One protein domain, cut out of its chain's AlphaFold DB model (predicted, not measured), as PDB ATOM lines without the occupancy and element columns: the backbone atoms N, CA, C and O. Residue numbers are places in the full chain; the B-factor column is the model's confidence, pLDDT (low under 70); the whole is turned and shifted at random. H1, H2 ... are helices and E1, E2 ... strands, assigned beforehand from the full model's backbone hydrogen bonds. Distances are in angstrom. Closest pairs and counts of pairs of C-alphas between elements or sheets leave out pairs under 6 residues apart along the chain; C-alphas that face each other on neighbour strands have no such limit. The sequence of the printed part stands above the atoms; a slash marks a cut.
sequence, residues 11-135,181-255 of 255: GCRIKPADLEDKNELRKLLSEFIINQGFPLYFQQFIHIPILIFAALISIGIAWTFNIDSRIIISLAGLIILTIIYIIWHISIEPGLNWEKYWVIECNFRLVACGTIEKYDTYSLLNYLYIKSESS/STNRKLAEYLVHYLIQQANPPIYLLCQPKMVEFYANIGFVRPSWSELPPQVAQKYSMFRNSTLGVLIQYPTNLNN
ATOM      1  N   GLY A  11     122.265 106.767 155.655       92.00
ATOM      2  CA  GLY A  11     121.534 106.697 154.382       92.00
ATOM      3  C   GLY A  11     121.024 108.042 153.861       92.00
ATOM      4  O   GLY A  11     120.414 108.076 152.795       92.00
ATOM      5  N   CYS A  12     121.290 109.134 154.581       95.38
ATOM      6  CA  CYS A  12     121.080 110.485 154.085       95.38
ATOM      7  C   CYS A  12     122.382 111.064 153.523       95.38
ATOM      8  O   CYS A  12     123.470 110.767 154.024       95.38
ATOM      9  N   ARG A  13     122.267 111.936 152.521       96.56
ATOM     10  CA  ARG A  13     123.350 112.780 152.002       96.56
ATOM     11  C   ARG A  13     122.825 114.180 151.698       96.56
ATOM     12  O   ARG A  13     121.678 114.333 151.290       96.56
ATOM     13  N   ILE A  14     123.668 115.187 151.891       97.00
ATOM     14  CA  ILE A  14     123.410 116.553 151.432       97.00
ATOM     15  C   ILE A  14     124.164 116.774 150.120       97.00
ATOM     16  O   ILE A  14     125.338 116.414 150.017       97.00
ATOM     17  N   LYS A  15     123.489 117.325 149.112       96.94
ATOM     18  CA  LYS A  15     124.083 117.667 147.813       96.94
ATOM     19  C   LYS A  15     123.471 118.973 147.284       96.94
ATOM     20  O   LYS A  15     122.353 119.313 147.688       96.94
ATOM     21  N   PRO A  16     124.174 119.724 146.421       97.38
ATOM     22  CA  PRO A  16     123.502 120.724 145.597       97.38
ATOM     23  C   PRO A  16     122.462 120.019 144.716       97.38
ATOM     24  O   PRO A  16     122.677 118.872 144.317       97.38
ATOM     25  N   ALA A  17     121.334 120.675 144.455       96.31
ATOM     26  CA  ALA A  17     120.297 120.111 143.602       96.31
ATOM     27  C   ALA A  17     120.799 119.997 142.158       96.31
ATOM     28  O   ALA A  17     121.442 120.913 141.636       96.31
ATOM     29  N   ASP A  18     120.487 118.877 141.519       95.44
ATOM     30  CA  ASP A  18     120.805 118.626 140.117       95.44
ATOM     31  C   ASP A  18     119.561 118.744 139.213       95.44
ATOM     32  O   ASP A  18     118.450 119.065 139.647       95.44
ATOM     33  N   LEU A  19     119.752 118.546 137.905       93.88
ATOM     34  CA  LEU A  19     118.656 118.602 136.936       93.88
ATOM     35  C   LEU A  19     117.657 117.446 137.125       93.88
ATOM     36  O   LEU A  19     116.480 117.606 136.796       93.88
ATOM     37  N   GLU A  20     118.107 116.306 137.653       94.56
ATOM     38  CA  GLU A  20     117.267 115.131 137.910       94.56
ATOM     39  C   GLU A  20     116.316 115.393 139.091       94.56
ATOM     40  O   GLU A  20     115.135 115.034 139.037       94.56
ATOM     41  N   ASP A  21     116.781 116.145 140.092       94.25
ATOM     42  CA  ASP A  21     116.020 116.574 141.266       94.25
ATOM     43  C   ASP A  21     114.892 117.572 140.925       94.25
ATOM     44  O   ASP A  21     113.987 117.782 141.736       94.25
ATOM     45  N   LYS A  22     114.899 118.195 139.734       92.56
ATOM     46  CA  LYS A  22     113.991 119.299 139.349       92.56
ATOM     47  C   LYS A  22     112.515 119.001 139.626       92.56
ATOM     48  O   LYS A  22     111.798 119.838 140.181       92.56
ATOM     49  N   ASN A  23     112.041 117.822 139.228       91.62
ATOM     50  CA  ASN A  23     110.627 117.463 139.362       91.62
ATOM     51  C   ASN A  23     110.236 117.207 140.822       91.62
ATOM     52  O   ASN A  23     109.173 117.649 141.266       91.62
ATOM     53  N   GLU A  24     111.096 116.529 141.581       92.75
ATOM     54  CA  GLU A  24     110.840 116.217 142.986       92.75
ATOM     55  C   GLU A  24     110.971 117.469 143.865       92.75
ATOM     56  O   GLU A  24     110.103 117.730 144.699       92.75
ATOM     57  N   LEU A  25     111.964 118.320 143.595       93.19
ATOM     58  CA  LEU A  25     112.118 119.626 144.228       93.19
ATOM     59  C   LEU A  25     110.913 120.531 143.940       93.19
ATOM     60  O   LEU A  25     110.411 121.190 144.849       93.19
ATOM     61  N   ARG A  26     110.377 120.522 142.710       90.69
ATOM     62  CA  ARG A  26     109.135 121.241 142.383       90.69
ATOM     63  C   ARG A  26     107.946 120.717 143.193       90.69
ATOM     64  O   ARG A  26     107.150 121.529 143.664       90.69
ATOM     65  N   LYS A  27     107.826 119.396 143.386       90.50
ATOM     66  CA  LYS A  27     106.780 118.799 144.242       90.50
ATOM     67  C   LYS A  27     106.943 119.261 145.696       90.50
ATOM     68  O   LYS A  27     105.983 119.766 146.272       90.50
ATOM     69  N   LEU A  28     108.158 119.188 146.245       90.56
ATOM     70  CA  LEU A  28     108.473 119.644 147.605       90.56
ATOM     71  C   LEU A  28     108.175 121.131 147.817       90.56
ATOM     72  O   LEU A  28     107.537 121.504 148.799       90.56
ATOM     73  N   LEU A  29     108.608 121.988 146.895       89.69
ATOM     74  CA  LEU A  29     108.388 123.428 146.996       89.69
ATOM     75  C   LEU A  29     106.916 123.791 146.812       89.69
ATOM     76  O   LEU A  29     106.438 124.697 147.486       89.69
ATOM     77  N   SER A  30     106.182 123.068 145.966       85.06
ATOM     78  CA  SER A  30     104.729 123.223 145.858       85.06
ATOM     79  C   SER A  30     104.039 122.898 147.186       85.06
ATOM     80  O   SER A  30     103.252 123.704 147.682       85.06
ATOM     81  N   GLU A  31     104.392 121.777 147.824       88.00
ATOM     82  CA  GLU A  31     103.874 121.423 149.153       88.00
ATOM     83  C   GLU A  31     104.232 122.482 150.206       88.00
ATOM     84  O   GLU A  31     103.380 122.872 151.007       88.00
ATOM     85  N   PHE A  32     105.465 123.000 150.193       87.38
ATOM     86  CA  PHE A  32     105.878 124.097 151.068       87.38
ATOM     87  C   PHE A  32     105.048 125.361 150.837       87.38
ATOM     88  O   PHE A  32     104.557 125.960 151.795       87.38
ATOM     89  N   ILE A  33     104.879 125.774 149.579       83.12
ATOM     90  CA  ILE A  33     104.120 126.973 149.224       83.12
ATOM     91  C   ILE A  33     102.672 126.805 149.667       83.12
ATOM     92  O   ILE A  33     102.156 127.701 150.318       83.12
ATOM     93  N   ILE A  34     102.035 125.666 149.411       80.69
ATOM     94  CA  ILE A  34     100.638 125.432 149.798       80.69
ATOM     95  C   ILE A  34     100.481 125.406 151.328       80.69
ATOM     96  O   ILE A  34      99.582 126.053 151.863       80.69
ATOM     97  N   ASN A  35     101.368 124.710 152.045       82.00
ATOM     98  CA  ASN A  35     101.192 124.451 153.481       82.00
ATOM     99  C   ASN A  35     101.768 125.542 154.396       82.00
ATOM    100  O   ASN A  35     101.281 125.740 155.511       82.00
ATOM    101  N   GLN A  36     102.840 126.216 153.977       76.12
ATOM    102  CA  GLN A  36     103.577 127.176 154.806       76.12
ATOM    103  C   GLN A  36     103.696 128.558 154.155       76.12
ATOM    104  O   GLN A  36     103.571 129.577 154.839       76.12
ATOM    105  N   GLY A  37     103.930 128.608 152.845       69.56
ATOM    106  CA  GLY A  37     104.170 129.853 152.119       69.56
ATOM    107  C   GLY A  37     102.905 130.644 151.788       69.56
ATOM    108  O   GLY A  37     102.972 131.866 151.694       69.56
ATOM    109  N   PHE A  38     101.752 129.992 151.636       67.50
ATOM    110  CA  PHE A  38     100.561 130.603 151.046       67.50
ATOM    111  C   PHE A  38     100.102 131.861 151.795       67.50
ATOM    112  O   PHE A  38      99.886 132.880 151.135       67.50
ATOM    113  N   PRO A  39     100.060 131.886 153.145       67.81
ATOM    114  CA  PRO A  39      99.725 133.109 153.872       67.81
ATOM    115  C   PRO A  39     100.744 134.238 153.649       67.81
ATOM    116  O   PRO A  39     100.360 135.399 153.552       67.81
ATOM    117  N   LEU A  40     102.037 133.908 153.522       65.44
ATOM    118  CA  LEU A  40     103.106 134.885 153.281       65.44
ATOM    119  C   LEU A  40     103.032 135.475 151.863       65.44
ATOM    120  O   LEU A  40     103.262 136.670 151.689       65.44
ATOM    121  N   TYR A  41     102.673 134.660 150.866       66.50
ATOM    122  CA  TYR A  41     102.493 135.097 149.477       66.50
ATOM    123  C   TYR A  41     101.211 135.915 149.281       66.50
ATOM    124  O   TYR A  41     101.232 136.928 148.585       66.50
ATOM    125  N   PHE A  42     100.101 135.533 149.923       65.31
ATOM    126  CA  PHE A  42      98.812 136.216 149.753       65.31
ATOM    127  C   PHE A  42      98.856 137.685 150.198       65.31
ATOM    128  O   PHE A  42      98.121 138.513 149.662       65.31
ATOM    129  N   GLN A  43      99.756 138.038 151.122       65.25
ATOM    130  CA  GLN A  43      99.909 139.420 151.571       65.25
ATOM    131  C   GLN A  43     100.348 140.366 150.435       65.25
ATOM    132  O   GLN A  43      99.883 141.503 150.392       65.25
ATOM    133  N   GLN A  44     101.164 139.907 149.475       64.38
ATOM    134  CA  GLN A  44     101.522 140.716 148.295       64.38
ATOM    135  C   GLN A  44     100.349 140.903 147.330       64.38
ATOM    136  O   GLN A  44     100.297 141.883 146.592       64.38
ATOM    137  N   PHE A  45      99.388 139.982 147.357       70.38
ATOM    138  CA  PHE A  45      98.287 139.918 146.403       70.38
ATOM    139  C   PHE A  45      96.935 140.295 147.009       70.38
ATOM    140  O   PHE A  45      95.907 140.096 146.365       70.38
ATOM    141  N   ILE A  46      96.910 140.898 148.205       72.12
ATOM    142  CA  ILE A  46      95.666 141.293 148.888       72.12
ATOM    143  C   ILE A  46      94.805 142.251 148.047       72.12
ATOM    144  O   ILE A  46      93.585 142.286 148.182       72.12
ATOM    145  N   HIS A  47      95.427 142.996 147.129       75.88
ATOM    146  CA  HIS A  47      94.738 143.907 146.220       75.88
ATOM    147  C   HIS A  47      94.001 143.195 145.080       75.88
ATOM    148  O   HIS A  47      93.043 143.753 144.555       75.88
ATOM    149  N   ILE A  48      94.382 141.967 144.713       78.56
ATOM    150  CA  ILE A  48      93.727 141.216 143.631       78.56
ATOM    151  C   ILE A  48      92.238 140.973 143.924       78.56
ATOM    152  O   ILE A  48      91.418 141.365 143.094       78.56
ATOM    153  N   PRO A  49      91.826 140.394 145.071       79.44
ATOM    154  CA  PRO A  49      90.406 140.200 145.356       79.44
ATOM    155  C   PRO A  49      89.644 141.527 145.471       79.44
ATOM    156  O   PRO A  49      88.486 141.584 145.066       79.44
ATOM    157  N   ILE A  50      90.285 142.604 145.944       83.88
ATOM    158  CA  ILE A  50      89.680 143.946 145.975       83.88
ATOM    159  C   ILE A  50      89.410 144.445 144.550       83.88
ATOM    160  O   ILE A  50      88.318 144.936 144.277       83.88
ATOM    161  N   LEU A  51      90.365 144.282 143.631       81.56
ATOM    162  CA  LEU A  51      90.195 144.646 142.222       81.56
ATOM    163  C   LEU A  51      89.111 143.802 141.544       81.56
ATOM    164  O   LEU A  51      88.283 144.351 140.823       81.56
ATOM    165  N   ILE A  52      89.064 142.494 141.819       83.56
ATOM    166  CA  ILE A  52      88.001 141.606 141.324       83.56
ATOM    167  C   ILE A  52      86.639 142.075 141.846       83.56
ATOM    168  O   ILE A  52      85.689 142.195 141.076       83.56
ATOM    169  N   PHE A  53      86.537 142.389 143.136       86.44
ATOM    170  CA  PHE A  53      85.292 142.857 143.737       86.44
ATOM    171  C   PHE A  53      84.851 144.217 143.175       86.44
ATOM    172  O   PHE A  53      83.689 144.385 142.810       86.44
ATOM    173  N   ALA A  54      85.778 145.165 143.019       83.44
ATOM    174  CA  ALA A  54      85.515 146.457 142.386       83.44
ATOM    175  C   ALA A  54      85.059 146.304 140.926       83.44
ATOM    176  O   ALA A  54      84.148 147.006 140.475       83.44
ATOM    177  N   ALA A  55      85.640 145.351 140.196       83.50
ATOM    178  CA  ALA A  55      85.218 145.021 138.844       83.50
ATOM    179  C   ALA A  55      83.795 144.434 138.809       83.50
ATOM    180  O   ALA A  55      82.985 144.858 137.986       83.50
ATOM    181  N   LEU A  56      83.452 143.532 139.735       85.62
ATOM    182  CA  LEU A  56      82.097 142.974 139.852       85.62
ATOM    183  C   LEU A  56      81.049 144.044 140.192       85.62
ATOM    184  O   LEU A  56      79.970 144.048 139.597       85.62
ATOM    185  N   ILE A  57      81.370 144.986 141.085       87.31
ATOM    186  CA  ILE A  57      80.502 146.139 141.381       87.31
ATOM    187  C   ILE A  57      80.306 146.998 140.131       87.31
ATOM    188  O   ILE A  57      79.177 147.368 139.811       87.31
ATOM    189  N   SER A  58      81.385 147.287 139.402       82.31
ATOM    190  CA  SER A  58      81.331 148.100 138.180       82.31
ATOM    191  C   SER A  58      80.447 147.452 137.113       82.31
ATOM    192  O   SER A  58      79.659 148.140 136.465       82.31
ATOM    193  N   ILE A  59      80.516 146.120 136.984       83.75
ATOM    194  CA  ILE A  59      79.604 145.348 136.136       83.75
ATOM    195  C   ILE A  59      78.163 145.550 136.618       83.75
ATOM    196  O   ILE A  59      77.328 145.967 135.826       83.75
ATOM    197  N   GLY A  60      77.863 145.344 137.904       84.88
ATOM    198  CA  GLY A  60      76.509 145.529 138.447       84.88
ATOM    199  C   GLY A  60      75.927 146.928 138.195       84.88
ATOM    200  O   GLY A  60      74.775 147.052 137.783       84.88
ATOM    201  N   ILE A  61      76.737 147.978 138.353       84.00
ATOM    202  CA  ILE A  61      76.337 149.359 138.042       84.00
ATOM    203  C   ILE A  61      76.043 149.507 136.542       84.00
ATOM    204  O   ILE A  61      75.001 150.051 136.182       84.00
ATOM    205  N   ALA A  62      76.886 148.972 135.655       80.44
ATOM    206  CA  ALA A  62      76.663 149.043 134.208       80.44
ATOM    207  C   ALA A  62      75.313 148.438 133.771       80.44
ATOM    208  O   ALA A  62      74.646 148.997 132.898       80.44
ATOM    209  N   TRP A  63      74.875 147.355 134.424       79.88
ATOM    210  CA  TRP A  63      73.550 146.761 134.198       79.88
ATOM    211  C   TRP A  63      72.406 147.720 134.559       79.88
ATOM    212  O   TRP A  63      71.422 147.794 133.826       79.88
ATOM    213  N   THR A  64      72.534 148.499 135.639       87.44
ATOM    214  CA  THR A  64      71.486 149.458 136.049       87.44
ATOM    215  C   THR A  64      71.308 150.622 135.071       87.44
ATOM    216  O   THR A  64      70.205 151.144 134.942       87.44
ATOM    217  N   PHE A  65      72.363 150.994 134.341       87.50
ATOM    218  CA  PHE A  65      72.346 152.093 133.370       87.50
ATOM    219  C   PHE A  65      72.039 151.650 131.933       87.50
ATOM    220  O   PHE A  65      72.120 152.466 131.018       87.50
ATOM    221  N   ASN A  66      71.671 150.378 131.725       87.00
ATOM    222  CA  ASN A  66      71.352 149.817 130.409       87.00
ATOM    223  C   ASN A  66      72.476 150.038 129.374       87.00
ATOM    224  O   ASN A  66      72.230 150.344 128.206       87.00
ATOM    225  N   ILE A  67      73.728 149.928 129.830       84.94
ATOM    226  CA  ILE A  67      74.904 149.973 128.959       84.94
ATOM    227  C   ILE A  67      74.842 148.773 128.005       84.94
ATOM    228  O   ILE A  67      74.483 147.670 128.415       84.94
ATOM    229  N   ASP A  68      75.203 148.986 126.736       88.69
ATOM    230  CA  ASP A  68      75.223 147.937 125.713       88.69
ATOM    231  C   ASP A  68      75.988 146.697 126.216       88.69
ATOM    232  O   ASP A  68      77.152 146.771 126.632       88.69
ATOM    233  N   SER A  69      75.326 145.538 126.170       83.50
ATOM    234  CA  SER A  69      75.852 144.260 126.657       83.50
ATOM    235  C   SER A  69      77.168 143.862 125.984       83.50
ATOM    236  O   SER A  69      77.990 143.176 126.599       83.50
ATOM    237  N   ARG A  70      77.428 144.351 124.764       85.19
ATOM    238  CA  ARG A  70      78.702 144.151 124.054       85.19
ATOM    239  C   ARG A  70      79.890 144.736 124.822       85.19
ATOM    240  O   ARG A  70      80.950 144.113 124.865       85.19
ATOM    241  N   ILE A  71      79.709 145.892 125.465       84.06
ATOM    242  CA  ILE A  71      80.760 146.565 126.246       84.06
ATOM    243  C   ILE A  71      81.031 145.786 127.539       84.06
ATOM    244  O   ILE A  71      82.187 145.564 127.902       84.06
ATOM    245  N   ILE A  72      79.974 145.303 128.197       80.44
ATOM    246  CA  ILE A  72      80.078 144.535 129.446       80.44
ATOM    247  C   ILE A  72      80.837 143.220 129.218       80.44
ATOM    248  O   ILE A  72      81.756 142.900 129.973       80.44
ATOM    249  N   ILE A  73      80.501 142.481 128.154       82.31
ATOM    250  CA  ILE A  73      81.178 141.220 127.808       82.31
ATOM    251  C   ILE A  73      82.659 141.466 127.483       82.31
ATOM    252  O   ILE A  73      83.517 140.700 127.920       82.31
ATOM    253  N   SER A  74      82.975 142.552 126.767       85.81
ATOM    254  CA  SER A  74      84.359 142.909 126.432       85.81
ATOM    255  C   SER A  74      85.203 143.208 127.680       85.81
ATOM    256  O   SER A  74      86.302 142.667 127.821       85.81
ATOM    257  N   LEU A  75      84.671 143.991 128.626       82.88
ATOM    258  CA  LEU A  75      85.354 144.301 129.886       82.88
ATOM    259  C   LEU A  75      85.547 143.057 130.761       82.88
ATOM    260  O   LEU A  75      86.641 142.839 131.282       82.88
ATOM    261  N   ALA A  76      84.519 142.214 130.881       82.62
ATOM    262  CA  ALA A  76      84.618 140.956 131.619       82.62
ATOM    263  C   ALA A  76      85.688 140.029 131.015       82.62
ATOM    264  O   ALA A  76      86.488 139.449 131.752       82.62
ATOM    265  N   GLY A  77      85.757 139.946 129.682       86.81
ATOM    266  CA  GLY A  77      86.794 139.197 128.975       86.81
ATOM    267  C   GLY A  77      88.207 139.697 129.288       86.81
ATOM    268  O   GLY A  77      89.083 138.888 129.591       86.81
ATOM    269  N   LEU A  78      88.425 141.017 129.296       85.88
ATOM    270  CA  LEU A  78      89.718 141.605 129.666       85.88
ATOM    271  C   LEU A  78      90.101 141.286 131.115       85.88
ATOM    272  O   LEU A  78      91.237 140.891 131.365       85.88
ATOM    273  N   ILE A  79      89.160 141.379 132.059       84.00
ATOM    274  CA  ILE A  79      89.414 141.035 133.466       84.00
ATOM    275  C   ILE A  79      89.814 139.562 133.594       84.00
ATOM    276  O   ILE A  79      90.836 139.257 134.209       84.00
ATOM    277  N   ILE A  80      89.076 138.647 132.964       86.31
ATOM    278  CA  ILE A  80      89.401 137.213 132.986       86.31
ATOM    279  C   ILE A  80      90.792 136.964 132.392       86.31
ATOM    280  O   ILE A  80      91.590 136.252 133.000       86.31
ATOM    281  N   LEU A  81      91.128 137.589 131.260       87.88
ATOM    282  CA  LEU A  81      92.456 137.471 130.657       87.88
ATOM    283  C   LEU A  81      93.558 138.016 131.569       87.88
ATOM    284  O   LEU A  81      94.605 137.383 131.680       87.88
ATOM    285  N   THR A  82      93.328 139.134 132.267       84.44
ATOM    286  CA  THR A  82      94.301 139.657 133.240       84.44
ATOM    287  C   THR A  82      94.482 138.720 134.433       84.44
ATOM    288  O   THR A  82      95.614 138.488 134.844       84.44
ATOM    289  N   ILE A  83      93.409 138.112 134.950       83.38
ATOM    290  CA  ILE A  83      93.493 137.120 136.032       83.38
ATOM    291  C   ILE A  83      94.261 135.886 135.558       83.38
ATOM    292  O   ILE A  83      95.165 135.437 136.256       83.38
ATOM    293  N   ILE A  84      93.956 135.365 134.365       85.00
ATOM    294  CA  ILE A  84      94.680 134.230 133.774       85.00
ATOM    295  C   ILE A  84      96.154 134.587 133.576       85.00
ATOM    296  O   ILE A  84      97.010 133.786 133.931       85.00
ATOM    297  N   TYR A  85      96.463 135.784 133.075       85.44
ATOM    298  CA  TYR A  85      97.836 136.266 132.913       85.44
ATOM    299  C   TYR A  85      98.573 136.359 134.253       85.44
ATOM    300  O   TYR A  85      99.719 135.928 134.342       85.44
ATOM    301  N   ILE A  86      97.921 136.854 135.309       79.88
ATOM    302  CA  ILE A  86      98.510 136.922 136.652       79.88
ATOM    303  C   ILE A  86      98.716 135.514 137.222       79.88
ATOM    304  O   ILE A  86      99.800 135.216 137.714       79.88
ATOM    305  N   ILE A  87      97.724 134.622 137.119       77.56
ATOM    306  CA  ILE A  87      97.850 133.221 137.552       77.56
ATOM    307  C   ILE A  87      98.971 132.531 136.782       77.56
ATOM    308  O   ILE A  87      99.768 131.825 137.392       77.56
ATOM    309  N   TRP A  88      99.063 132.752 135.472       79.06
ATOM    310  CA  TRP A  88     100.138 132.255 134.621       79.06
ATOM    311  C   TRP A  88     101.482 132.801 135.096       79.06
ATOM    312  O   TRP A  88     102.366 132.018 135.393       79.06
ATOM    313  N   HIS A  89     101.628 134.110 135.285       71.88
ATOM    314  CA  HIS A  89     102.872 134.722 135.759       71.88
ATOM    315  C   HIS A  89     103.275 134.260 137.173       71.88
ATOM    316  O   HIS A  89     104.458 134.209 137.496       71.88
ATOM    317  N   ILE A  90     102.313 133.917 138.034       68.12
ATOM    318  CA  ILE A  90     102.580 133.365 139.372       68.12
ATOM    319  C   ILE A  90     102.902 131.859 139.301       68.12
ATOM    320  O   ILE A  90     103.738 131.372 140.060       68.12
ATOM    321  N   SER A  91     102.244 131.109 138.412       62.16
ATOM    322  CA  SER A  91     102.333 129.639 138.328       62.16
ATOM    323  C   SER A  91     103.448 129.143 137.406       62.16
ATOM    324  O   SER A  91     103.965 128.036 137.587       62.16
ATOM    325  N   ILE A  92     103.806 129.931 136.394       52.16
ATOM    326  CA  ILE A  92     104.821 129.612 135.392       52.16
ATOM    327  C   ILE A  92     106.143 130.054 135.981       52.16
ATOM    328  O   ILE A  92     106.606 131.167 135.780       52.16
ATOM    329  N   GLU A  93     106.686 129.121 136.756       52.97
ATOM    330  CA  GLU A  93     108.064 129.081 137.215       52.97
ATOM    331  C   GLU A  93     108.465 130.329 138.011       52.97
ATOM    332  O   GLU A  93     108.965 131.293 137.434       52.97
ATOM    333  N   PRO A  94     108.337 130.321 139.354       52.88
ATOM    334  CA  PRO A  94     109.103 131.260 140.161       52.88
ATOM    335  C   PRO A  94     110.573 130.934 139.907       52.88
ATOM    336  O   PRO A  94     111.070 130.028 140.559       52.88
ATOM    337  N   GLY A  95     111.183 131.583 138.900       57.84
ATOM    338  CA  GLY A  95     112.448 131.259 138.229       57.84
ATOM    339  C   GLY A  95     113.382 130.426 139.087       57.84
ATOM    340  O   GLY A  95     114.281 130.959 139.742       57.84
ATOM    341  N   LEU A  96     113.099 129.123 139.132       73.81
ATOM    342  CA  LEU A  96     113.587 128.269 140.201       73.81
ATOM    343  C   LEU A  96     114.977 127.899 139.753       73.81
ATOM    344  O   LEU A  96     115.170 127.003 138.941       73.81
ATOM    345  N   ASN A  97     115.942 128.709 140.165       86.62
ATOM    346  CA  ASN A  97     117.324 128.459 139.836       86.62
ATOM    347  C   ASN A  97     117.781 127.285 140.707       86.62
ATOM    348  O   ASN A  97     118.266 127.486 141.820       86.62
ATOM    349  N   TRP A  98     117.528 126.069 140.212       88.44
ATOM    350  CA  TRP A  98     117.762 124.798 140.901       88.44
ATOM    351  C   TRP A  98     119.202 124.709 141.419       88.44
ATOM    352  O   TRP A  98     119.415 124.234 142.525       88.44
ATOM    353  N   GLU A  99     120.164 125.293 140.699       90.88
ATOM    354  CA  GLU A  99     121.588 125.320 141.066       90.88
ATOM    355  C   GLU A  99     121.862 126.008 142.413       90.88
ATOM    356  O   GLU A  99     122.899 125.785 143.035       90.88
ATOM    357  N   LYS A 100     120.938 126.851 142.892       93.62
ATOM    358  CA  LYS A 100     121.051 127.525 144.193       93.62
ATOM    359  C   LYS A 100     120.491 126.706 145.353       93.62
ATOM    360  O   LYS A 100     120.625 127.127 146.507       93.62
ATOM    361  N   TYR A 101     119.811 125.596 145.080       96.00
ATOM    362  CA  TYR A 101     119.192 124.777 146.113       96.00
ATOM    363  C   TYR A 101     120.166 123.728 146.631       96.00
ATOM    364  O   TYR A 101     120.902 123.090 145.884       96.00
ATOM    365  N   TRP A 102     120.113 123.527 147.938       97.50
ATOM    366  CA  TRP A 102     120.701 122.392 148.619       97.50
ATOM    367  C   TRP A 102     119.583 121.460 149.031       97.50
ATOM    368  O   TRP A 102     118.569 121.900 149.587       97.50
ATOM    369  N   VAL A 103     119.770 120.176 148.763       97.19
ATOM    370  CA  VAL A 103     118.791 119.144 149.074       97.19
ATOM    371  C   VAL A 103     119.411 118.085 149.969       97.19
ATOM    372  O   VAL A 103     120.599 117.767 149.873       97.19
ATOM    373  N   ILE A 104     118.591 117.545 150.867       97.12
ATOM    374  CA  ILE A 104     118.921 116.336 151.610       97.12
ATOM    375  C   ILE A 104     118.142 115.194 150.985       97.12
ATOM    376  O   ILE A 104     116.909 115.199 150.956       97.12
ATOM    377  N   GLU A 105     118.892 114.212 150.517       96.06
ATOM    378  CA  GLU A 105     118.388 112.982 149.934       96.06
ATOM    379  C   GLU A 105     118.608 111.847 150.935       96.06
ATOM    380  O   GLU A 105     119.736 111.618 151.371       96.06
ATOM    381  N   CYS A 106     117.549 111.132 151.303       94.44
ATOM    382  CA  CYS A 106     117.625 109.939 152.143       94.44
ATOM    383  C   CYS A 106     117.031 108.757 151.382       94.44
ATOM    384  O   CYS A 106     115.886 108.823 150.941       94.44
ATOM    385  N   ASN A 107     117.795 107.671 151.231       93.38
ATOM    386  CA  ASN A 107     117.361 106.477 150.492       93.38
ATOM    387  C   ASN A 107     116.795 106.800 149.088       93.38
ATOM    388  O   ASN A 107     115.738 106.290 148.719       93.38
ATOM    389  N   PHE A 108     117.484 107.657 148.326       92.25
ATOM    390  CA  PHE A 108     117.081 108.081 146.974       92.25
ATOM    391  C   PHE A 108     115.773 108.875 146.892       92.25
ATOM    392  O   PHE A 108     115.085 108.843 145.874       92.25
ATOM    393  N   ARG A 109     115.398 109.563 147.975       93.31
ATOM    394  CA  ARG A 109     114.242 110.465 148.011       93.31
ATOM    395  C   ARG A 109     114.624 111.794 148.625       93.31
ATOM    396  O   ARG A 109     115.318 111.822 149.647       93.31
ATOM    397  N   LEU A 110     114.134 112.883 148.048       94.50
ATOM    398  CA  LEU A 110     114.351 114.213 148.598       94.50
ATOM    399  C   LEU A 110     113.437 114.417 149.807       94.50
ATOM    400  O   LEU A 110     112.208 114.371 149.716       94.50
ATOM    401  N   VAL A 111     114.054 114.645 150.964       94.62
ATOM    402  CA  VAL A 111     113.337 114.841 152.231       94.62
ATOM    403  C   VAL A 111     113.399 116.279 152.718       94.62
ATOM    404  O   VAL A 111     112.513 116.709 153.448       94.62
ATOM    405  N   ALA A 112     114.415 117.042 152.321       95.44
ATOM    406  CA  ALA A 112     114.535 118.442 152.696       95.44
ATOM    407  C   ALA A 112     115.187 119.258 151.587       95.44
ATOM    408  O   ALA A 112     115.985 118.738 150.807       95.44
ATOM    409  N   CYS A 113     114.870 120.546 151.550       96.19
ATOM    410  CA  CYS A 113     115.508 121.504 150.664       96.19
ATOM    411  C   CYS A 113     115.627 122.876 151.333       96.19
ATOM    412  O   CYS A 113     114.909 123.186 152.287       96.19
ATOM    413  N   GLY A 114     116.558 123.684 150.844       95.69
ATOM    414  CA  GLY A 114     116.743 125.072 151.249       95.69
ATOM    415  C   GLY A 114     117.708 125.778 150.308       95.69
ATOM    416  O   GLY A 114     118.463 125.132 149.583       95.69
ATOM    417  N   THR A 115     117.697 127.106 150.300       95.75
ATOM    418  CA  THR A 115     118.649 127.893 149.508       95.75
ATOM    419  C   THR A 115     119.231 129.029 150.332       95.75
ATOM    420  O   THR A 115     118.591 129.554 151.247       95.75
ATOM    421  N   ILE A 116     120.460 129.399 149.988       96.44
ATOM    422  CA  ILE A 116     121.158 130.548 150.542       96.44
ATOM    423  C   ILE A 116     121.516 131.500 149.398       96.44
ATOM    424  O   ILE A 116     122.246 131.148 148.473       96.44
ATOM    425  N   GLU A 117     120.992 132.719 149.455       95.31
ATOM    426  CA  GLU A 117     121.365 133.801 148.543       95.31
ATOM    427  C   GLU A 117     122.461 134.632 149.206       95.31
ATOM    428  O   GLU A 117     122.228 135.234 150.254       95.31
ATOM    429  N   LYS A 118     123.656 134.658 148.612       95.81
ATOM    430  CA  LYS A 118     124.784 135.439 149.129       95.81
ATOM    431  C   LYS A 118     124.793 136.824 148.492       95.81
ATOM    432  O   LYS A 118     124.717 136.941 147.269       95.81
ATOM    433  N   TYR A 119     124.917 137.843 149.328       95.56
ATOM    434  CA  TYR A 119     125.217 139.218 148.947       95.56
ATOM    435  C   TYR A 119     126.576 139.603 149.548       95.56
ATOM    436  O   TYR A 119     127.116 138.895 150.407       95.56
ATOM    437  N   ASP A 120     127.128 140.733 149.115       95.12
ATOM    438  CA  ASP A 120     128.450 141.182 149.571       95.12
ATOM    439  C   ASP A 120     128.490 141.460 151.080       95.12
ATOM    440  O   ASP A 120     129.517 141.264 151.724       95.12
ATOM    441  N   THR A 121     127.364 141.892 151.658       94.56
ATOM    442  CA  THR A 121     127.284 142.332 153.060       94.56
ATOM    443  C   THR A 121     126.356 141.498 153.937       94.56
ATOM    444  O   THR A 121     126.296 141.749 155.135       94.56
ATOM    445  N   TYR A 122     125.609 140.541 153.377       96.50
ATOM    446  CA  TYR A 122     124.696 139.662 154.117       96.50
ATOM    447  C   TYR A 122     124.328 138.427 153.289       96.50
ATOM    448  O   TYR A 122     124.632 138.346 152.101       96.50
ATOM    449  N   SER A 123     123.613 137.477 153.885       97.44
ATOM    450  CA  SER A 123     122.974 136.385 153.141       97.44
ATOM    451  C   SER A 123     121.505 136.234 153.507       97.44
ATOM    452  O   SER A 123     121.089 136.599 154.607       97.44
ATOM    453  N   LEU A 124     120.708 135.685 152.592       96.88
ATOM    454  CA  LEU A 124     119.302 135.359 152.823       96.88
ATOM    455  C   LEU A 124     119.104 133.853 152.775       96.88
ATOM    456  O   LEU A 124     119.382 133.216 151.761       96.88
ATOM    457  N   LEU A 125     118.587 133.302 153.866       96.31
ATOM    458  CA  LEU A 125     118.154 131.917 153.935       96.31
ATOM    459  C   LEU A 125     116.682 131.849 153.517       96.31
ATOM    460  O   LEU A 125     115.825 132.446 154.168       96.31
ATOM    461  N   ASN A 126     116.390 131.130 152.434       92.19
ATOM    462  CA  ASN A 126     115.046 131.036 151.866       92.19
ATOM    463  C   ASN A 126     114.646 129.574 151.615       92.19
ATOM    464  O   ASN A 126     115.488 128.679 151.538       92.19
ATOM    465  N   TYR A 127     113.338 129.349 151.453       89.81
ATOM    466  CA  TYR A 127     112.750 128.073 151.022       89.81
ATOM    467  C   TYR A 127     113.180 126.844 151.840       89.81
ATOM    468  O   TYR A 127     113.273 125.749 151.295       89.81
ATOM    469  N   LEU A 128     113.438 127.011 153.143       92.75
ATOM    470  CA  LEU A 128     113.738 125.878 154.011       92.75
ATOM    471  C   LEU A 128     112.471 125.043 154.227       92.75
ATOM    472  O   LEU A 128     111.525 125.494 154.877       92.75
ATOM    473  N   TYR A 129     112.467 123.818 153.712       92.56
ATOM    474  CA  TYR A 129     111.355 122.887 153.852       92.56
ATOM    475  C   TYR A 129     111.841 121.469 154.109       92.56
ATOM    476  O   TYR A 129     112.855 121.035 153.564       92.56
ATOM    477  N   ILE A 130     111.088 120.743 154.932       92.00
ATOM    478  CA  ILE A 130     111.338 119.343 155.266       92.00
ATOM    479  C   ILE A 130     110.019 118.615 155.135       92.00
ATOM    480  O   ILE A 130     109.037 118.953 155.803       92.00
ATOM    481  N   LYS A 131     110.015 117.617 154.267       88.75
ATOM    482  CA  LYS A 131     108.889 116.727 154.073       88.75
ATOM    483  C   LYS A 131     108.750 115.836 155.300       88.75
ATOM    484  O   LYS A 131     109.699 115.162 155.690       88.75
ATOM    485  N   SER A 132     107.559 115.814 155.894       81.19
ATOM    486  CA  SER A 132     107.260 114.830 156.934       81.19
ATOM    487  C   SER A 132     107.057 113.463 156.291       81.19
ATOM    488  O   SER A 132     106.288 113.320 155.338       81.19
ATOM    489  N   GLU A 133     107.730 112.451 156.821       69.50
ATOM    490  CA  GLU A 133     107.663 111.075 156.336       69.50
ATOM    491  C   GLU A 133     106.273 110.446 156.544       69.50
ATOM    492  O   GLU A 133     105.856 109.604 155.751       69.50
ATOM    493  N   SER A 134     105.482 110.952 157.494       58.78
ATOM    494  CA  SER A 134     104.079 110.592 157.719       58.78
ATOM    495  C   SER A 134     103.175 110.861 156.512       58.78
ATOM    496  O   SER A 134     102.069 110.325 156.445       58.78
ATOM    497  N   SER A 135     103.620 111.683 155.555       52.44
ATOM    498  CA  SER A 135     102.900 111.938 154.303       52.44
ATOM    499  C   SER A 135     103.187 110.895 153.217       52.44
ATOM    500  O   SER A 135     102.559 110.935 152.161       52.44
ATOM    501  N   SER A 181     111.387 113.817 165.954       81.50
ATOM    502  CA  SER A 181     112.793 113.984 166.346       81.50
ATOM    503  C   SER A 181     113.757 113.917 165.155       81.50
ATOM    504  O   SER A 181     114.750 114.646 165.131       81.50
ATOM    505  N   THR A 182     113.478 113.069 164.162       86.69
ATOM    506  CA  THR A 182     114.325 112.918 162.967       86.69
ATOM    507  C   THR A 182     114.230 114.145 162.067       86.69
ATOM    508  O   THR A 182     115.264 114.721 161.725       86.69
ATOM    509  N   ASN A 183     113.012 114.609 161.768       89.88
ATOM    510  CA  ASN A 183     112.796 115.786 160.920       89.88
ATOM    511  C   ASN A 183     113.441 117.033 161.529       89.88
ATOM    512  O   ASN A 183     114.088 117.803 160.824       89.88
ATOM    513  N   ARG A 184     113.348 117.190 162.854       89.94
ATOM    514  CA  ARG A 184     114.018 118.279 163.570       89.94
ATOM    515  C   ARG A 184     115.542 118.238 163.408       89.94
ATOM    516  O   ARG A 184     116.141 119.270 163.139       89.94
ATOM    517  N   LYS A 185     116.172 117.065 163.520       92.12
ATOM    518  CA  LYS A 185     117.633 116.929 163.347       92.12
ATOM    519  C   LYS A 185     118.080 117.209 161.913       92.12
ATOM    520  O   LYS A 185     119.122 117.826 161.718       92.12
ATOM    521  N   LEU A 186     117.300 116.774 160.922       93.38
ATOM    522  CA  LEU A 186     117.551 117.099 159.514       93.38
ATOM    523  C   LEU A 186     117.441 118.609 159.267       93.38
ATOM    524  O   LEU A 186     118.278 119.170 158.565       93.38
ATOM    525  N   ALA A 187     116.462 119.264 159.900       93.44
ATOM    526  CA  ALA A 187     116.292 120.714 159.865       93.44
ATOM    527  C   ALA A 187     117.511 121.443 160.410       93.44
ATOM    528  O   ALA A 187     118.082 122.297 159.735       93.44
ATOM    529  N   GLU A 188     117.902 121.087 161.633       94.31
ATOM    530  CA  GLU A 188     119.041 121.681 162.326       94.31
ATOM    531  C   GLU A 188     120.310 121.489 161.490       94.31
ATOM    532  O   GLU A 188     121.023 122.459 161.242       94.31
ATOM    533  N   TYR A 189     120.542 120.280 160.966       95.38
ATOM    534  CA  TYR A 189     121.687 120.013 160.097       95.38
ATOM    535  C   TYR A 189     121.683 120.893 158.844       95.38
ATOM    536  O   TYR A 189     122.693 121.531 158.552       95.38
ATOM    537  N   LEU A 190     120.568 120.943 158.105       96.06
ATOM    538  CA  LEU A 190     120.476 121.717 156.866       96.06
ATOM    539  C   LEU A 190     120.725 123.205 157.121       96.06
ATOM    540  O   LEU A 190     121.466 123.844 156.379       96.06
ATOM    541  N   VAL A 191     120.146 123.750 158.192       95.94
ATOM    542  CA  VAL A 191     120.344 125.152 158.574       95.94
ATOM    543  C   VAL A 191     121.802 125.409 158.938       95.94
ATOM    544  O   VAL A 191     122.386 126.352 158.415       95.94
ATOM    545  N   HIS A 192     122.420 124.565 159.769       95.31
ATOM    546  CA  HIS A 192     123.838 124.706 160.111       95.31
ATOM    547  C   HIS A 192     124.741 124.631 158.879       95.31
ATOM    548  O   HIS A 192     125.645 125.454 158.738       95.31
ATOM    549  N   TYR A 193     124.465 123.700 157.969       95.81
ATOM    550  CA  TYR A 193     125.200 123.575 156.717       95.81
ATOM    551  C   TYR A 193     125.087 124.849 155.868       95.81
ATOM    552  O   TYR A 193     126.093 125.382 155.407       95.81
ATOM    553  N   LEU A 194     123.875 125.388 155.703       96.19
ATOM    554  CA  LEU A 194     123.647 126.614 154.931       96.19
ATOM    555  C   LEU A 194     124.270 127.849 155.595       96.19
ATOM    556  O   LEU A 194     124.793 128.706 154.889       96.19
ATOM    557  N   ILE A 195     124.272 127.919 156.930       95.44
ATOM    558  CA  ILE A 195     124.956 128.976 157.689       95.44
ATOM    559  C   ILE A 195     126.463 128.943 157.432       95.44
ATOM    560  O   ILE A 195     127.051 129.989 157.179       95.44
ATOM    561  N   GLN A 196     127.086 127.760 157.442       94.50
ATOM    562  CA  GLN A 196     128.524 127.613 157.172       94.50
ATOM    563  C   GLN A 196     128.915 128.074 155.762       94.50
ATOM    564  O   GLN A 196     130.048 128.490 155.539       94.50
ATOM    565  N   GLN A 197     127.984 128.009 154.810       95.00
ATOM    566  CA  GLN A 197     128.197 128.473 153.443       95.00
ATOM    567  C   GLN A 197     127.924 129.974 153.268       95.00
ATOM    568  O   GLN A 197     128.229 130.519 152.208       95.00
ATOM    569  N   ALA A 198     127.314 130.647 154.240       96.06
ATOM    570  CA  ALA A 198     126.787 131.996 154.086       96.06
ATOM    571  C   ALA A 198     127.779 133.092 154.509       96.06
ATOM    572  O   ALA A 198     128.628 132.894 155.375       96.06
ATOM    573  N   ASN A 199     127.598 134.290 153.950       95.31
ATOM    574  CA  ASN A 199     128.209 135.517 154.457       95.31
ATOM    575  C   ASN A 199     127.318 136.080 155.574       95.31
ATOM    576  O   ASN A 199     126.154 136.398 155.296       95.31
ATOM    577  N   PRO A 200     127.803 136.205 156.818       94.44
ATOM    578  CA  PRO A 200     127.010 136.791 157.882       94.44
ATOM    579  C   PRO A 200     126.920 138.327 157.729       94.44
ATOM    580  O   PRO A 200     127.837 138.940 157.185       94.44
ATOM    581  N   PRO A 201     125.852 138.967 158.245       96.69
ATOM    582  CA  PRO A 201     124.720 138.355 158.934       96.69
ATOM    583  C   PRO A 201     123.761 137.632 157.981       96.69
ATOM    584  O   PRO A 201     123.660 137.961 156.800       96.69
ATOM    585  N   ILE A 202     123.035 136.648 158.512       97.44
ATOM    586  CA  ILE A 202     122.090 135.845 157.726       97.44
ATOM    587  C   ILE A 202     120.679 136.213 158.144       97.44
ATOM    588  O   ILE A 202     120.341 136.099 159.319       97.44
ATOM    589  N   TYR A 203     119.845 136.613 157.196       97.56
ATOM    590  CA  TYR A 203     118.446 136.923 157.456       97.56
ATOM    591  C   TYR A 203     117.543 135.803 156.965       97.56
ATOM    592  O   TYR A 203     117.780 135.197 155.920       97.56
ATOM    593  N   LEU A 204     116.486 135.549 157.726       95.69
ATOM    594  CA  LEU A 204     115.479 134.549 157.420       95.69
ATOM    595  C   LEU A 204     114.107 135.104 157.790       95.69
ATOM    596  O   LEU A 204     113.895 135.582 158.904       95.69
ATOM    597  N   LEU A 205     113.160 134.995 156.865       94.19
ATOM    598  CA  LEU A 205     111.749 135.188 157.160       94.19
ATOM    599  C   LEU A 205     111.120 133.828 157.465       94.19
ATOM    600  O   LEU A 205     111.155 132.927 156.627       94.19
ATOM    601  N   CYS A 206     110.517 133.677 158.640       92.00
ATOM    602  CA  CYS A 206     109.858 132.435 159.031       92.00
ATOM    603  C   CYS A 206     108.470 132.680 159.628       92.00
ATOM    604  O   CYS A 206     108.110 133.795 159.999       92.00
ATOM    605  N   GLN A 207     107.664 131.622 159.721       90.69
ATOM    606  CA  GLN A 207     106.384 131.682 160.426       90.69
ATOM    607  C   GLN A 207     106.612 131.838 161.943       90.69
ATOM    608  O   GLN A 207     107.565 131.254 162.464       90.69
ATOM    609  N   PRO A 208     105.716 132.513 162.691       91.62
ATOM    610  CA  PRO A 208     105.875 132.723 164.134       91.62
ATOM    611  C   PRO A 208     106.147 131.443 164.938       91.62
ATOM    612  O   PRO A 208     107.002 131.437 165.818       91.62
ATOM    613  N   LYS A 209     105.487 130.329 164.587       90.81
ATOM    614  CA  LYS A 209     105.680 129.023 165.245       90.81
ATOM    615  C   LYS A 209     107.086 128.427 165.081       90.81
ATOM    616  O   LYS A 209     107.452 127.536 165.835       90.81
ATOM    617  N   MET A 210     107.862 128.892 164.101       91.19
ATOM    618  CA  MET A 210     109.231 128.429 163.848       91.19
ATOM    619  C   MET A 210     110.285 129.297 164.543       91.19
ATOM    620  O   MET A 210     111.458 128.932 164.544       91.19
ATOM    621  N   VAL A 211     109.905 130.432 165.139       94.19
ATOM    622  CA  VAL A 211     110.860 131.365 165.761       94.19
ATOM    623  C   VAL A 211     111.660 130.682 166.869       94.19
ATOM    624  O   VAL A 211     112.874 130.829 166.903       94.19
ATOM    625  N   GLU A 212     111.015 129.885 167.724       95.12
ATOM    626  CA  GLU A 212     111.695 129.152 168.802       95.12
ATOM    627  C   GLU A 212     112.694 128.118 168.262       95.12
ATOM    628  O   GLU A 212     113.802 127.983 168.779       95.12
ATOM    629  N   PHE A 213     112.338 127.424 167.177       93.88
ATOM    630  CA  PHE A 213     113.239 126.485 166.508       93.88
ATOM    631  C   PHE A 213     114.530 127.183 166.055       93.88
ATOM    632  O   PHE A 213     115.620 126.720 166.382       93.88
ATOM    633  N   TYR A 214     114.421 128.324 165.372       95.69
ATOM    634  CA  TYR A 214     115.598 129.064 164.915       95.69
ATOM    635  C   TYR A 214     116.333 129.787 166.048       95.69
ATOM    636  O   TYR A 214     117.558 129.908 165.998       95.69
ATOM    637  N   ALA A 215     115.627 130.220 167.094       95.62
ATOM    638  CA  ALA A 215     116.247 130.798 168.282       95.62
ATOM    639  C   ALA A 215     117.190 129.800 168.967       95.62
ATOM    640  O   ALA A 215     118.302 130.166 169.341       95.62
ATOM    641  N   ASN A 216     116.809 128.518 169.023       94.12
ATOM    642  CA  ASN A 216     117.672 127.448 169.537       94.12
ATOM    643  C   ASN A 216     118.947 127.230 168.698       94.12
ATOM    644  O   ASN A 216     119.938 126.720 169.217       94.12
ATOM    645  N   ILE A 217     118.935 127.623 167.420       93.69
ATOM    646  CA  ILE A 217     120.103 127.577 166.523       93.69
ATOM    647  C   ILE A 217     120.994 128.822 166.702       93.69
ATOM    648  O   ILE A 217     122.171 128.791 166.350       93.69
ATOM    649  N   GLY A 218     120.465 129.903 167.285       95.31
ATOM    650  CA  GLY A 218     121.177 131.164 167.515       95.31
ATOM    651  C   GLY A 218     120.652 132.347 166.698       95.31
ATOM    652  O   GLY A 218     121.281 133.403 166.690       95.31
ATOM    653  N   PHE A 219     119.516 132.203 166.010       96.25
ATOM    654  CA  PHE A 219     118.858 133.356 165.397       96.25
ATOM    655  C   PHE A 219     118.211 134.246 166.463       96.25
ATOM    656  O   PHE A 219     117.590 133.772 167.412       96.25
ATOM    657  N   VAL A 220     118.287 135.553 166.263       96.75
ATOM    658  CA  VAL A 220     117.676 136.575 167.115       96.75
ATOM    659  C   VAL A 220     116.753 137.461 166.287       96.75
ATOM    660  O   VAL A 220     116.871 137.533 165.066       96.75
ATOM    661  N   ARG A 221     115.802 138.145 166.926       96.50
ATOM    662  CA  ARG A 221     114.975 139.137 166.227       96.50
ATOM    663  C   ARG A 221     115.796 140.427 166.048       96.50
ATOM    664  O   ARG A 221     116.158 141.018 167.063       96.50
ATOM    665  N   PRO A 222     116.077 140.875 164.811       96.25
ATOM    666  CA  PRO A 222     116.824 142.103 164.576       96.25
ATOM    667  C   PRO A 222     115.973 143.343 164.847       96.25
ATOM    668  O   PRO A 222     114.743 143.308 164.709       96.25
ATOM    669  N   SER A 223     116.622 144.465 165.163       95.38
ATOM    670  CA  SER A 223     115.956 145.765 165.105       95.38
ATOM    671  C   SER A 223     115.813 146.219 163.651       95.38
ATOM    672  O   SER A 223     116.764 146.166 162.873       95.38
ATOM    673  N   TRP A 224     114.640 146.735 163.272       95.25
ATOM    674  CA  TRP A 224     114.396 147.245 161.914       95.25
ATOM    675  C   TRP A 224     115.317 148.410 161.526       95.25
ATOM    676  O   TRP A 224     115.557 148.610 160.339       95.25
ATOM    677  N   SER A 225     115.827 149.168 162.501       95.25
ATOM    678  CA  SER A 225     116.774 150.266 162.269       95.25
ATOM    679  C   SER A 225     118.186 149.795 161.911       95.25
ATOM    680  O   SER A 225     118.971 150.588 161.407       95.25
ATOM    681  N   GLU A 226     118.512 148.530 162.185       94.50
ATOM    682  CA  GLU A 226     119.846 147.943 161.988       94.50
ATOM    683  C   GLU A 226     119.930 147.096 160.711       94.50
ATOM    684  O   GLU A 226     121.003 146.625 160.336       94.50
ATOM    685  N   LEU A 227     118.799 146.880 160.035       96.12
ATOM    686  CA  LEU A 227     118.751 146.090 158.812       96.12
ATOM    687  C   LEU A 227     119.411 146.836 157.646       96.12
ATOM    688  O   LEU A 227     119.161 148.031 157.463       96.12
ATOM    689  N   PRO A 228     120.151 146.130 156.772       96.44
ATOM    690  CA  PRO A 228     120.563 146.682 155.492       96.44
ATOM    691  C   PRO A 228     119.340 147.213 154.723       96.44
ATOM    692  O   PRO A 228     118.310 146.528 154.692       96.44
ATOM    693  N   PRO A 229     119.427 148.379 154.051       96.06
ATOM    694  CA  PRO A 229     118.279 148.993 153.376       96.06
ATOM    695  C   PRO A 229     117.556 148.052 152.406       96.06
ATOM    696  O   PRO A 229     116.329 148.032 152.358       96.06
ATOM    697  N   GLN A 230     118.309 147.209 151.691       95.25
ATOM    698  CA  GLN A 230     117.765 146.227 150.748       95.25
ATOM    699  C   GLN A 230     116.937 145.139 151.452       95.25
ATOM    700  O   GLN A 230     115.859 144.776 150.981       95.25
ATOM    701  N   VAL A 231     117.399 144.656 152.610       95.56
ATOM    702  CA  VAL A 231     116.679 143.670 153.433       95.56
ATOM    703  C   VAL A 231     115.427 144.309 154.030       95.56
ATOM    704  O   VAL A 231     114.335 143.749 153.919       95.56
ATOM    705  N   ALA A 232     115.562 145.508 154.603       96.00
ATOM    706  CA  ALA A 232     114.441 146.252 155.171       96.00
ATOM    707  C   ALA A 232     113.349 146.513 154.125       96.00
ATOM    708  O   ALA A 232     112.171 146.299 154.403       96.00
ATOM    709  N   GLN A 233     113.733 146.911 152.910       93.44
ATOM    710  CA  GLN A 233     112.805 147.125 151.803       93.44
ATOM    711  C   GLN A 233     112.123 145.816 151.379       93.44
ATOM    712  O   GLN A 233     110.891 145.773 151.340       93.44
ATOM    713  N   LYS A 234     112.900 144.745 151.133       91.06
ATOM    714  CA  LYS A 234     112.399 143.425 150.696       91.06
ATOM    715  C   LYS A 234     111.362 142.843 151.661       91.06
ATOM    716  O   LYS A 234     110.386 142.246 151.215       91.06
ATOM    717  N   TYR A 235     111.543 143.045 152.967       92.38
ATOM    718  CA  TYR A 235     110.666 142.482 154.001       92.38
ATOM    719  C   TYR A 235     109.756 143.510 154.688       92.38
ATOM    720  O   TYR A 235     109.054 143.154 155.633       92.38
ATOM    721  N   SER A 236     109.711 144.758 154.212       91.75
ATOM    722  CA  SER A 236     108.964 145.865 154.838       91.75
ATOM    723  C   SER A 236     107.492 145.541 155.118       91.75
ATOM    724  O   SER A 236     106.971 145.898 156.175       91.75
ATOM    725  N   MET A 237     106.835 144.790 154.229       87.88
ATOM    726  CA  MET A 237     105.442 144.367 154.404       87.88
ATOM    727  C   MET A 237     105.225 143.454 155.623       87.88
ATOM    728  O   MET A 237     104.132 143.418 156.184       87.88
ATOM    729  N   PHE A 238     106.260 142.749 156.081       89.00
ATOM    730  CA  PHE A 238     106.179 141.874 157.249       89.00
ATOM    731  C   PHE A 238     106.472 142.586 158.573       89.00
ATOM    732  O   PHE A 238     106.334 141.966 159.623       89.00
ATOM    733  N   ARG A 239     106.821 143.882 158.562       89.50
ATOM    734  CA  ARG A 239     107.204 144.631 159.773       89.50
ATOM    735  C   ARG A 239     106.184 144.546 160.907       89.50
ATOM    736  O   ARG A 239     106.577 144.382 162.057       89.50
ATOM    737  N   ASN A 240     104.901 144.613 160.563       89.06
ATOM    738  CA  ASN A 240     103.780 144.535 161.504       89.06
ATOM    739  C   ASN A 240     102.875 143.322 161.223       89.06
ATOM    740  O   ASN A 240     101.727 143.292 161.663       89.06
ATOM    741  N   SER A 241     103.353 142.347 160.444       86.69
ATOM    742  CA  SER A 241     102.551 141.185 160.063       86.69
ATOM    743  C   SER A 241     102.622 140.111 161.143       86.69
ATOM    744  O   SER A 241     103.688 139.809 161.672       86.69
ATOM    745  N   THR A 242     101.486 139.488 161.447       87.00
ATOM    746  CA  THR A 242     101.435 138.277 162.279       87.00
ATOM    747  C   THR A 242     101.763 137.016 161.483       87.00
ATOM    748  O   THR A 242     101.926 135.951 162.070       87.00
ATOM    749  N   LEU A 243     101.869 137.113 160.151       86.62
ATOM    750  CA  LEU A 243     102.072 135.964 159.268       86.62
ATOM    751  C   LEU A 243     103.543 135.543 159.179       86.62
ATOM    752  O   LEU A 243     103.824 134.363 158.979       86.62
ATOM    753  N   GLY A 244     104.474 136.486 159.353       90.69
ATOM    754  CA  GLY A 244     105.908 136.251 159.219       90.69
ATOM    755  C   GLY A 244     106.732 137.074 160.200       90.69
ATOM    756  O   GLY A 244     106.407 138.220 160.496       90.69
ATOM    757  N   VAL A 245     107.814 136.483 160.694       94.12
ATOM    758  CA  VAL A 245     108.781 137.115 161.589       94.12
ATOM    759  C   VAL A 245     110.145 137.074 160.918       94.12
ATOM    760  O   VAL A 245     110.630 136.008 160.539       94.12
ATOM    761  N   LEU A 246     110.757 138.246 160.767       96.25
ATOM    762  CA  LEU A 246     112.142 138.360 160.331       96.25
ATOM    763  C   LEU A 246     113.063 138.076 161.520       96.25
ATOM    764  O   LEU A 246     112.891 138.654 162.597       96.25
ATOM    765  N   ILE A 247     114.030 137.192 161.312       97.00
ATOM    766  CA  ILE A 247     115.067 136.833 162.277       97.00
ATOM    767  C   ILE A 247     116.443 136.888 161.605       97.00
ATOM    768  O   ILE A 247     116.558 136.785 160.383       97.00
ATOM    769  N   GLN A 248     117.483 137.082 162.408       97.00
ATOM    770  CA  GLN A 248     118.862 137.280 161.980       97.00
ATOM    771  C   GLN A 248     119.794 136.340 162.744       97.00
ATOM    772  O   GLN A 248     119.715 136.244 163.965       97.00
ATOM    773  N   TYR A 249     120.717 135.700 162.039       96.62
ATOM    774  CA  TYR A 249     121.886 135.063 162.628       96.62
ATOM    775  C   TYR A 249     123.040 136.084 162.662       96.62
ATOM    776  O   TYR A 249     123.424 136.589 161.596       96.62
ATOM    777  N   PRO A 250     123.550 136.459 163.850       93.88
ATOM    778  CA  PRO A 250     124.537 137.525 163.991       93.88
ATOM    779  C   PRO A 250     125.925 137.108 163.479       93.88
ATOM    780  O   PRO A 250     126.266 135.932 163.424       93.88
ATOM    781  N   THR A 251     126.745 138.099 163.131       85.06
ATOM    782  CA  THR A 251     128.139 137.935 162.677       85.06
ATOM    783  C   THR A 251     129.098 137.471 163.771       85.06
ATOM    784  O   THR A 251     130.107 136.848 163.464       85.06
ATOM    785  N   ASN A 252     128.784 137.745 165.038       68.25
ATOM    786  CA  ASN A 252     129.684 137.531 166.168       68.25
ATOM    787  C   ASN A 252     129.081 136.544 167.171       68.25
ATOM    788  O   ASN A 252     128.326 136.940 168.055       68.25
ATOM    789  N   LEU A 253     129.438 135.266 167.053       59.06
ATOM    790  CA  LEU A 253     129.294 134.286 168.143       59.06
ATOM    791  C   LEU A 253     130.651 133.864 168.739       59.06
ATOM    792  O   LEU A 253     130.681 133.022 169.631       59.06
ATOM    793  N   ASN A 254     131.755 134.462 168.272       48.62
ATOM    794  CA  ASN A 254     133.131 134.126 168.659       48.62
ATOM    795  C   ASN A 254     133.869 135.266 169.394       48.62
ATOM    796  O   ASN A 254     135.081 135.388 169.236       48.62
ATOM    797  N   ASN A 255     133.167 136.074 170.197       42.62
ATOM    798  CA  ASN A 255     133.807 136.896 171.235       42.62
ATOM    799  C   ASN A 255     133.353 136.428 172.615       42.62
ATOM    800  O   ASN A 255     132.120 136.343 172.811       42.62
TER     801      ASN A 255
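Overview. This is residues 11 to 135 and 181 to 255 of the 255 residues of an uncharacterized protein of Cyanobacteria bacterium UBA11367 (UniProt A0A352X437). A head built on one twisted sheet of six strands, with H1 and H6 over one face and H4 and H5 over the other, bears a long arm, the helical hairpin H2 and H3, that reaches away from it and makes the length. The sheet curls round H4. The printed part has 200 residues with six named helices and six named strands, in the order E1 H1 H2 H3 E2 E3 E4 H4 E5 H5 H6 E6; the class is mixed, helices and strands. The sheet's order is E1 E2 E3 E4 E5 E6, mixed, with E4 and E5 parallel. The whole is loose, with a radius of gyration of the C-alphas of 21.3 A, and spans 74 by 44 by 31 A.

Along the chain. E1 is residues 12 to 16, with C-alpha 12 at (121.080, 110.485, 154.085). H1, residues 22 to 45, is 26.9 A long and has a kink of 73 degrees near residue 39. H2 is residues 47 to 64, 26.0 A, ending at C-alpha (71.486, 149.458, 136.049); H3 is residues 69 to 91, 32.4 A. E2 is residues 101 to 106, E3 109 to 118, 27.1 A, and E4 123 to 130, 20.7 A. H4 is residues 181 to 196, 22.7 A, E5 202 to 206, H5 208 to 217, H6 229 to 238, and E6 245 to 249, ending at C-alpha (121.886, 135.063, 162.628).

Arrangement. E2, E3 and E4 form a meander, each strand the antiparallel neighbour of the one before; N 104 and O 112 are 2.9 A apart, N 124 and O 117 2.8 A. E1 and E2 are antiparallel, with N 13 and O 105 at 2.8 A. E4 and E5 are parallel, with N 203 and O 123 at 2.9 A. E5 and E6 are antiparallel, with N 245 and O 206 at 2.8 A. H1 is on the sheet at a height of 10.1 A, its closest C-alphas to E4 being Phe 32 and Tyr 129, 6.3 A. H6 is on the same face, H4 and H5 on the opposite face. The closest C-alphas of H4 and E3 are Ile 116 and Leu 194, 6.4 A. H5 comes closest to E6 at C-alphas 208 and 245, 5.8 A; H6 at 238 and 245, 6.9 A. H2 and H3 only just touch, with 3 pairs of C-alphas within 8 A, closest Ile 59 and Ile 72, 6.8 A, at a shallow tilt of 9 degrees, opposite ways. Every O i to N i+4 pair is within hydrogen-bond range in H2, H3 and H4, against 14 of 20 in H1, 3 of 6 in H5 and 4 of 6 in H6.

Size, cuts and confidence. The C-alphas farthest apart, of Asn 66 and Asn 255, are 75.7 A apart. Residues 136 to 180 are not printed; C-alphas 135 and 181 are 15.7 A apart across the cut. The link from H5 to H6 is long. Model pLDDT is under 70 at residues 37 to 44, 90 to 95, 133 to 135 and 252 to 255.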